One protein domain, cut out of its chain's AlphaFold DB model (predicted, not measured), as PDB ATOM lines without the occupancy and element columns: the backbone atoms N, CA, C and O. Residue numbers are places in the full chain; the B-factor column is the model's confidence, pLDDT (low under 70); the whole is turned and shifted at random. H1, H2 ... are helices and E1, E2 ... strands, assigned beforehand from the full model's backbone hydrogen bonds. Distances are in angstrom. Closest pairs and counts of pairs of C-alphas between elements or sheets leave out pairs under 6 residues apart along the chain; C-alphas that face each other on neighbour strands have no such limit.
ATOM      1  N   TYR A  16     228.178  74.583 141.708       94.19
ATOM      2  CA  TYR A  16     229.278  75.297 141.093       94.19
ATOM      3  C   TYR A  16     230.212  74.329 140.375       94.19
ATOM      4  O   TYR A  16     230.457  73.203 140.811       94.19
ATOM      5  N   LEU A  17     230.766  74.810 139.274       94.94
ATOM      6  CA  LEU A  17     231.940  74.263 138.617       94.94
ATOM      7  C   LEU A  17     233.105  75.193 138.925       94.94
ATOM      8  O   LEU A  17     232.937  76.412 138.961       94.94
ATOM      9  N   ILE A  18     234.293  74.633 139.118       95.94
ATOM     10  CA  ILE A  18     235.475  75.432 139.435       95.94
ATOM     11  C   ILE A  18     236.354  75.493 138.201       95.94
ATOM     12  O   ILE A  18     236.821  74.461 137.717       95.94
ATOM     13  N   VAL A  19     236.572  76.698 137.689       95.44
ATOM     14  CA  VAL A  19     237.472  76.945 136.563       95.44
ATOM     15  C   VAL A  19     238.891  77.110 137.082       95.44
ATOM     16  O   VAL A  19     239.138  77.910 137.981       95.44
ATOM     17  N   SER A  20     239.837  76.387 136.483       94.81
ATOM     18  CA  SER A  20     241.265  76.601 136.698       94.81
ATOM     19  C   SER A  20     241.779  77.673 135.747       94.81
ATOM     20  O   SER A  20     241.925  77.439 134.547       94.81
ATOM     21  N   LEU A  21     242.069  78.852 136.289       93.44
ATOM     22  CA  LEU A  21     242.593  79.991 135.538       93.44
ATOM     23  C   LEU A  21     244.029  79.742 135.056       93.44
ATOM     24  O   LEU A  21     244.392  80.200 133.979       93.44
ATOM     25  N   GLU A  22     244.820  78.964 135.803       92.62
ATOM     26  CA  GLU A  22     246.200  78.609 135.429       92.62
ATOM     27  C   GLU A  22     246.262  77.664 134.214       92.62
ATOM     28  O   GLU A  22     247.209  77.729 133.433       92.62
ATOM     29  N   HIS A  23     245.256  76.798 134.042       92.19
ATOM     30  CA  HIS A  23     245.217  75.793 132.969       92.19
ATOM     31  C   HIS A  23     244.267  76.162 131.821       92.19
ATOM     32  O   HIS A  23     244.251  75.494 130.786       92.19
ATOM     33  N   THR A  24     243.465  77.214 131.990       90.50
ATOM     34  CA  THR A  24     242.580  77.730 130.945       90.50
ATOM     35  C   THR A  24     243.404  78.442 129.875       90.50
ATOM     36  O   THR A  24     244.133  79.391 130.157       90.50
ATOM     37  N   CYS A  25     243.266  78.009 128.621       85.00
ATOM     38  CA  CYS A  25     243.939  78.615 127.476       85.00
ATOM     39  C   CYS A  25     242.940  79.434 126.655       85.00
ATOM     40  O   CYS A  25     242.227  78.905 125.799       85.00
ATOM     41  N   ILE A  26     242.921  80.747 126.886       81.19
ATOM     42  CA  ILE A  26     242.014  81.671 126.186       81.19
ATOM     43  C   ILE A  26     242.305  81.695 124.677       81.19
ATOM     44  O   ILE A  26     241.377  81.734 123.875       81.19
ATOM     45  N   HIS A  27     243.578  81.609 124.275       78.62
ATOM     46  CA  HIS A  27     243.977  81.619 122.860       78.62
ATOM     47  C   HIS A  27     243.488  80.397 122.080       78.62
ATOM     48  O   HIS A  27     243.255  80.493 120.879       78.62
ATOM     49  N   SER A  28     243.315  79.267 122.763       78.69
ATOM     50  CA  SER A  28     242.756  78.043 122.187       78.69
ATOM     51  C   SER A  28     241.258  77.898 122.465       78.69
ATOM     52  O   SER A  28     240.692  76.862 122.139       78.69
ATOM     53  N   ALA A  29     240.625  78.905 123.081       79.25
ATOM     54  CA  ALA A  29     239.236  78.859 123.539       79.25
ATOM     55  C   ALA A  29     238.917  77.626 124.419       79.25
ATOM     56  O   ALA A  29     237.800  77.113 124.407       79.25
ATOM     57  N   CYS A  30     239.894  77.150 125.200       83.44
ATOM     58  CA  CYS A  30     239.759  75.970 126.055       83.44
ATOM     59  C   CYS A  30     239.698  76.374 127.528       83.44
ATOM     60  O   CYS A  30     240.676  76.888 128.075       83.44
ATOM     61  N   VAL A  31     238.572  76.091 128.183       90.44
ATOM     62  CA  VAL A  31     238.387  76.296 129.626       90.44
ATOM     63  C   VAL A  31     238.698  75.001 130.365       90.44
ATOM     64  O   VAL A  31     238.174  73.946 130.012       90.44
ATOM     65  N   ALA A  32     239.558  75.083 131.377       93.56
ATOM     66  CA  ALA A  32     239.891  73.955 132.237       93.56
ATOM     67  C   ALA A  32     239.054  74.003 133.519       93.56
ATOM     68  O   ALA A  32     238.974  75.043 134.173       93.56
ATOM     69  N   PHE A  33     238.491  72.868 133.912       95.00
ATOM     70  CA  PHE A  33     237.701  72.695 135.126       95.00
ATOM     71  C   PHE A  33     238.415  71.771 136.108       95.00
ATOM     72  O   PHE A  33     239.124  70.852 135.692       95.00
ATOM     73  N   LEU A  34     238.223  71.974 137.410       95.81
ATOM     74  CA  LEU A  34     238.674  71.012 138.416       95.81
ATOM     75  C   LEU A  34     237.864  69.721 138.296       95.81
ATOM     76  O   LEU A  34     236.646  69.746 138.121       95.81
ATOM     77  N   ARG A  35     238.549  68.590 138.445       95.00
ATOM     78  CA  ARG A  35     237.916  67.283 138.614       95.00
ATOM     79  C   ARG A  35     237.487  67.075 140.067       95.00
ATOM     80  O   ARG A  35     238.130  67.615 140.975       95.00
ATOM     81  N   PRO A  36     236.456  66.247 140.309       92.12
ATOM     82  CA  PRO A  36     236.029  65.927 141.665       92.12
ATOM     83  C   PRO A  36     237.169  65.299 142.475       92.12
ATOM     84  O   PRO A  36     238.062  64.647 141.928       92.12
ATOM     85  N   GLU A  37     237.126  65.485 143.795       85.44
ATOM     86  CA  GLU A  37     238.075  64.869 144.734       85.44
ATOM     87  C   GLU A  37     239.554  65.190 144.443       85.44
ATOM     88  O   GLU A  37     240.439  64.360 144.632       85.44
ATOM     89  N   HIS A  38     239.829  66.412 143.974       79.31
ATOM     90  CA  HIS A  38     241.183  66.928 143.729       79.31
ATOM     91  C   HIS A  38     242.007  66.114 142.712       79.31
ATOM     92  O   HIS A  38     243.237  66.146 142.731       79.31
ATOM     93  N   GLN A  39     241.352  65.442 141.763       88.81
ATOM     94  CA  GLN A  39     241.992  64.633 140.711       88.81
ATOM     95  C   GLN A  39     242.622  65.469 139.571       88.81
ATOM     96  O   GLN A  39     242.740  65.014 138.432       88.81
ATOM     97  N   GLY A  40     243.020  66.709 139.857       92.81
ATOM     98  CA  GLY A  40     243.564  67.648 138.877       92.81
ATOM     99  C   GLY A  40     242.482  68.358 138.061       92.81
ATOM    100  O   GLY A  40     241.424  68.707 138.585       92.81
ATOM    101  N   VAL A  41     242.765  68.603 136.778       94.62
ATOM    102  CA  VAL A  41     241.903  69.381 135.871       94.62
ATOM    103  C   VAL A  41     241.493  68.589 134.629       94.62
ATOM    104  O   VAL A  41     242.143  67.605 134.261       94.62
ATOM    105  N   THR A  42     240.404  69.000 133.989       93.81
ATOM    106  CA  THR A  42     239.889  68.455 132.725       93.81
ATOM    107  C   THR A  42     239.363  69.581 131.835       93.81
ATOM    108  O   THR A  42     238.960  70.630 132.326       93.81
ATOM    109  N   PHE A  43     239.362  69.366 130.521       90.56
ATOM    110  CA  PHE A  43     238.687  70.241 129.553       90.56
ATOM    111  C   PHE A  43     237.296  69.712 129.178       90.56
ATOM    112  O   PHE A  43     236.544  70.387 128.478       90.56
ATOM    113  N   ASN A  44     236.957  68.500 129.627       89.12
ATOM    114  CA  ASN A  44     235.660  67.890 129.395       89.12
ATOM    115  C   ASN A  44     234.700  68.270 130.526       89.12
ATOM    116  O   ASN A  44     234.943  67.955 131.690       89.12
ATOM    117  N   LEU A  45     233.595  68.928 130.176       87.94
ATOM    118  CA  LEU A  45     232.592  69.362 131.144       87.94
ATOM    119  C   LEU A  45     231.924  68.181 131.867       87.94
ATOM    120  O   LEU A  45     231.582  68.311 133.039       87.94
ATOM    121  N   ASP A  46     231.783  67.030 131.205       88.81
ATOM    122  CA  ASP A  46     231.157  65.837 131.794       88.81
ATOM    123  C   ASP A  46     232.024  65.195 132.889       88.81
ATOM    124  O   ASP A  46     231.527  64.481 133.756       88.81
ATOM    125  N   GLU A  47     233.329  65.471 132.871       90.00
ATOM    126  CA  GLU A  47     234.296  65.009 133.873       90.00
ATOM    127  C   GLU A  47     234.555  66.058 134.968       90.00
ATOM    128  O   GLU A  47     235.314  65.801 135.911       90.00
ATOM    129  N   ALA A  48     233.981  67.255 134.831       93.06
ATOM    130  CA  ALA A  48     234.181  68.343 135.773       93.06
ATOM    131  C   ALA A  48     233.492  68.045 137.113       93.06
ATOM    132  O   ALA A  48     232.386  67.503 137.180       93.06
ATOM    133  N   GLY A  49     234.151  68.432 138.203       94.19
ATOM    134  CA  GLY A  49     233.595  68.322 139.543       94.19
ATOM    135  C   GLY A  49     232.463  69.321 139.747       94.19
ATOM    136  O   GLY A  49     232.600  70.496 139.406       94.19
ATOM    137  N   ARG A  50     231.364  68.852 140.342       93.69
ATOM    138  CA  ARG A  50     230.279  69.699 140.846       93.69
ATOM    139  C   ARG A  50     230.437  69.878 142.344       93.69
ATOM    140  O   ARG A  50     230.624  68.904 143.074       93.69
ATOM    141  N   TYR A  51     230.379  71.124 142.783       93.44
ATOM    142  CA  TYR A  51     230.605  71.508 144.166       93.44
ATOM    143  C   TYR A  51     229.402  72.297 144.653       93.44
ATOM    144  O   TYR A  51     229.006  73.275 144.024       93.44
ATOM    145  N   SER A  52     228.832  71.885 145.780       93.25
ATOM    146  CA  SER A  52     227.745  72.633 146.396       93.25
ATOM    147  C   SER A  52     228.233  73.994 146.886       93.25
ATOM    148  O   SER A  52     229.394  74.156 147.279       93.25
ATOM    149  N   GLU A  53     227.323  74.959 146.937       92.44
ATOM    150  CA  GLU A  53     227.572  76.284 147.507       92.44
ATOM    151  C   GLU A  53     228.222  76.217 148.898       92.44
ATOM    152  O   GLU A  53     229.193  76.920 149.171       92.44
ATOM    153  N   ALA A  54     227.746  75.315 149.763       91.94
ATOM    154  CA  ALA A  54     228.309  75.122 151.096       91.94
ATOM    155  C   ALA A  54     229.782  74.679 151.056       91.94
ATOM    156  O   ALA A  54     230.583  75.156 151.858       91.94
ATOM    157  N   ARG A  55     230.153  73.795 150.116       92.19
ATOM    158  CA  ARG A  55     231.538  73.324 149.952       92.19
ATOM    159  C   ARG A  55     232.449  74.429 149.421       92.19
ATOM    160  O   ARG A  55     233.569  74.551 149.903       92.19
ATOM    161  N   VAL A  56     231.971  75.233 148.473       92.94
ATOM    162  CA  VAL A  56     232.725  76.378 147.935       92.94
ATOM    163  C   VAL A  56     232.928  77.444 149.014       92.94
ATOM    164  O   VAL A  56     234.055  77.864 149.256       92.94
ATOM    165  N   ASN A  57     231.864  77.814 149.729       92.94
ATOM    166  CA  ASN A  57     231.917  78.828 150.785       92.94
ATOM    167  C   ASN A  57     232.762  78.406 151.995       92.94
ATOM    168  O   ASN A  57     233.258  79.269 152.717       92.94
ATOM    169  N   ALA A  58     232.936  77.103 152.223       94.50
ATOM    170  CA  ALA A  58     233.813  76.599 153.276       94.50
ATOM    171  C   ALA A  58     235.302  76.883 153.000       94.50
ATOM    172  O   ALA A  58     236.078  76.962 153.951       94.50
ATOM    173  N   ASP A  59     235.699  77.041 151.732       94.25
ATOM    174  CA  ASP A  59     237.090  77.289 151.340       94.25
ATOM    175  C   ASP A  59     237.173  78.149 150.068       94.25
ATOM    176  O   ASP A  59     237.506  77.686 148.973       94.25
ATOM    177  N   LEU A  60     236.855  79.437 150.219       94.25
ATOM    178  CA  LEU A  60     236.941  80.409 149.125       94.25
ATOM    179  C   LEU A  60     238.385  80.620 148.651       94.25
ATOM    180  O   LEU A  60     238.615  80.868 147.472       94.25
ATOM    181  N   GLU A  61     239.374  80.492 149.540       94.00
ATOM    182  CA  GLU A  61     240.782  80.634 149.157       94.00
ATOM    183  C   GLU A  61     241.211  79.520 148.199       94.00
ATOM    184  O   GLU A  61     241.994  79.765 147.277       94.00
ATOM    185  N   TYR A  62     240.670  78.314 148.360       93.19
ATOM    186  CA  TYR A  62     240.886  77.245 147.402       93.19
ATOM    187  C   TYR A  62     239.984  77.365 146.173       93.19
ATOM    188  O   TYR A  62     240.505  77.301 145.062       93.19
ATOM    189  N   TYR A  63     238.667  77.522 146.329       93.81
ATOM    190  CA  TYR A  63     237.709  77.366 145.224       93.81
ATOM    191  C   TYR A  63     237.408  78.649 144.430       93.81
ATOM    192  O   TYR A  63     237.059  78.547 143.253       93.81
ATOM    193  N   ASP A  64     237.558  79.840 145.017       94.81
ATOM    194  CA  ASP A  64     237.196  81.113 144.377       94.81
ATOM    195  C   ASP A  64     238.104  82.274 144.821       94.81
ATOM    196  O   ASP A  64     237.715  83.194 145.540       94.81
ATOM    197  N   ASN A  65     239.367  82.218 144.397       93.19
ATOM    198  CA  ASN A  65     240.397  83.193 144.777       93.19
ATOM    199  C   ASN A  65     240.742  84.197 143.666       93.19
ATOM    200  O   ASN A  65     241.633  85.035 143.843       93.19
ATOM    201  N   GLY A  66     240.105  84.081 142.497       89.81
ATOM    202  CA  GLY A  66     240.304  84.970 141.347       89.81
ATOM    203  C   GLY A  66     241.712  84.943 140.736       89.81
ATOM    204  O   GLY A  66     242.005  85.740 139.846       89.81
ATOM    205  N   ARG A  67     242.601  84.058 141.203       91.12
ATOM    206  CA  ARG A  67     243.985  83.919 140.712       91.12
ATOM    207  C   ARG A  67     244.217  82.563 140.070       91.12
ATOM    208  O   ARG A  67     244.670  82.489 138.935       91.12
ATOM    209  N   ARG A  68     243.908  81.500 140.808       93.50
ATOM    210  CA  ARG A  68     244.033  80.110 140.367       93.50
ATOM    211  C   ARG A  68     242.691  79.504 140.030       93.50
ATOM    212  O   ARG A  68     242.588  78.788 139.040       93.50
ATOM    213  N   HIS A  69     241.688  79.796 140.849       96.12
ATOM    214  CA  HIS A  69     240.378  79.177 140.765       96.12
ATOM    215  C   HIS A  69     239.279  80.225 140.827       96.12
ATOM    216  O   HIS A  69     239.413  81.234 141.526       96.12
ATOM    217  N   MET A  70     238.219  79.964 140.072       95.88
ATOM    218  CA  MET A  70     237.017  80.778 140.042       95.88
ATOM    219  C   MET A  70     235.797  79.864 140.033       95.88
ATOM    220  O   MET A  70     235.687  78.985 139.168       95.88
ATOM    221  N   ALA A  71     234.887  80.073 140.979       95.94
ATOM    222  CA  ALA A  71     233.646  79.319 141.050       95.94
ATOM    223  C   ALA A  71     232.607  79.917 140.092       95.94
ATOM    224  O   ALA A  71     232.352  81.119 140.085       95.94
ATOM    225  N   ILE A  72     231.987  79.073 139.269       93.44
ATOM    226  CA  ILE A  72     230.953  79.477 138.313       93.44
ATOM    227  C   ILE A  72     229.729  78.599 138.512       93.44
ATOM    228  O   ILE A  72     229.843  77.383 138.641       93.44
ATOM    229  N   LEU A  73     228.546  79.206 138.482       91.75
ATOM    230  CA  LEU A  73     227.283  78.479 138.526       91.75
ATOM    231  C   LEU A  73     227.208  77.444 137.396       91.75
ATOM    232  O   LEU A  73     227.311  77.786 136.214       91.75
ATOM    233  N   ALA A  74     226.956  76.183 137.748       89.62
ATOM    234  CA  ALA A  74     226.816  75.102 136.776       89.62
ATOM    235  C   ALA A  74     225.669  75.372 135.784       89.62
ATOM    236  O   ALA A  74     225.762  75.034 134.602       89.62
ATOM    237  N   SER A  75     224.608  76.043 136.243       84.81
ATOM    238  CA  SER A  75     223.484  76.477 135.407       84.81
ATOM    239  C   SER A  75     223.901  77.480 134.327       84.81
ATOM    240  O   SER A  75     223.435  77.373 133.193       84.81
ATOM    241  N   ALA A  76     224.815  78.404 134.633       82.12
ATOM    242  CA  ALA A  76     225.324  79.370 133.662       82.12
ATOM    243  C   ALA A  76     226.159  78.679 132.571       82.12
ATOM    244  O   ALA A  76     226.019  78.988 131.389       82.12
ATOM    245  N   VAL A  77     226.978  77.688 132.939       81.00
ATOM    246  CA  VAL A  77     227.792  76.936 131.967       81.00
ATOM    247  C   VAL A  77     226.916  76.078 131.049       81.00
ATOM    248  O   VAL A  77     227.137  76.050 129.840       81.00
ATOM    249  N   ALA A  78     225.871  75.441 131.588       72.50
ATOM    250  CA  ALA A  78     224.919  74.662 130.793       72.50
ATOM    251  C   ALA A  78     224.154  75.522 129.765       72.50
ATOM    252  O   ALA A  78     223.901  75.073 128.648       72.50
ATOM    253  N   GLN A  79     223.821  76.768 130.112       59.56
ATOM    254  CA  GLN A  79     223.139  77.708 129.211       59.56
ATOM    255  C   GLN A  79     224.038  78.229 128.079       59.56
ATOM    256  O   GLN A  79     223.535  78.629 127.028       59.56
ATOM    257  N   HIS A  80     225.359  78.209 128.274       56.72
ATOM    258  CA  HIS A  80     226.339  78.810 127.372       56.72
ATOM    259  C   HIS A  80     227.250  77.802 126.660       56.72
ATOM    260  O   HIS A  80     228.293  78.199 126.149       56.72
ATOM    261  N   GLN A  81     226.832  76.541 126.487       55.41
ATOM    262  CA  GLN A  81     227.476  75.592 125.552       55.41
ATOM    263  C   GLN A  81     227.378  76.016 124.062       55.41
ATOM    264  O   GLN A  81     227.437  75.190 123.151       55.41
ATOM    265  N   ALA A  82     227.205  77.306 123.775       50.81
ATOM    266  CA  ALA A  82     227.394  77.831 122.439       50.81
ATOM    267  C   ALA A  82     228.897  77.790 122.114       50.81
ATOM    268  O   ALA A  82     229.711  78.163 122.962       50.81
ATOM    269  N   PRO A  83     229.288  77.359 120.905       49.69
ATOM    270  CA  PRO A  83     230.686  77.384 120.505       49.69
ATOM    271  C   PRO A  83     231.227  78.812 120.635       49.69
ATOM    272  O   PRO A  83     230.678  79.750 120.051       49.69
TER     273      PRO A  83
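Overview. This is residues 16 to 83 of the 113 residues of an uncharacterized protein of Oceanospirillum multiglobuliferum (UniProt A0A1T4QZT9). A small, strongly twisted sheet is built round one long strand, E1, which turns sharply partway along; E2 and the short E3 pair with different stretches of E1 on one side, and E4 pairs with it on the other. The short helices H1 and H2 sit at one end of the long axis and the turn of the E1 and E2 hairpin at the other, while residues 35 to 49 form a long loop that first folds back beside E2 and then leads to E3; H3 follows E4 next to the first residue of E1. The printed part has 68 residues, with four named strands and three named helices in the order E1, E2, E3, H1, H2, E4, H3. The sheet is branched and its neighbour pairs are antiparallel; the class is mixed, helices and strands. The whole is compact, with a radius of gyration of the C-alphas of 11.3 A, and rounded, with spans of 33 by 23 by 20 A.

Along the chain. E1 takes residues 16 to 25, from C-alpha 16 at (229.278, 75.297, 141.093) to C-alpha 25 at (243.939, 78.615, 127.476), 20.3 A, and bends by 90 degrees at residue 22. E2 is residues 30 to 34, 13.4 A long. E3 is residues 50 to 52, 6.8 A long. H1, residues 53 to 58, measures 8.5 A, and H2, residues 60 to 63, measures 5.0 A. E4, residues 69 to 73, is 13.3 A long. H3, residues 74 to 79, measures 8.8 A and ends with C-alpha 79 at (223.139, 77.708, 129.211).

Arrangement. E1 has three neighbours in the branched sheet. E2 beside residues 18 to 25 and E3 beside residues 16 to 17 lie on one side of it, and E4 beside residues 16 to 21 lies on the other side. E1 and E2 form an antiparallel hairpin at 129 degrees, with N 20 and O 32 at 2.8 A and N 25 and O 30 at 2.9 A, both within hydrogen-bond range. E1 and E3 are antiparallel at 131 degrees, with N 16 and O 51 at 2.8 A. E1 and E4 are antiparallel at 137 degrees, with N 17 and O 72 at 2.8 A and N 70 and O 19 at 3.1 A. E2 and E4 are apart, and so are E2 and E3. H1 is on the sheet over E3, stands up from it at 44 degrees and has a height over the sheet of 6.8 A. H2 is on the sheet at a height of 9.1 A, over none of the strands, but only just: 2 of its C-alphas fall on E1 and 2 on E4. Its closest C-alphas to E4 are those of Tyr 63 and His 69, 5.5 A apart. H1 and H2 are close but not clearly touching, their closest C-alphas being those of Val 56 and Tyr 63 at 5.8 A. H3 is on the sheet over E1, with the C-alphas of Tyr 16 and Ala 74 the closest at 5.0 A, and it is apart from H1 and H2. In H1 and H3 every O i to N i+4 pair is within hydrogen-bond range; H2 is too short for such a pair, and its one O i to N i+3 pair is not within range.

Size, cuts and confidence. The two C-alphas farthest apart, those of His 27 and Ala 54, are 32.9 A apart. The printed part has no cut. The link from E2 to E3 is long, with 15 residues, and within it residues 41 to 42 pair antiparallel with residues 33 to 34 of E2; the other links are tight. The mean pLDDT of the printed part is 88.0, and residues 79 to 83, of which 79 belongs to H3, are under 70.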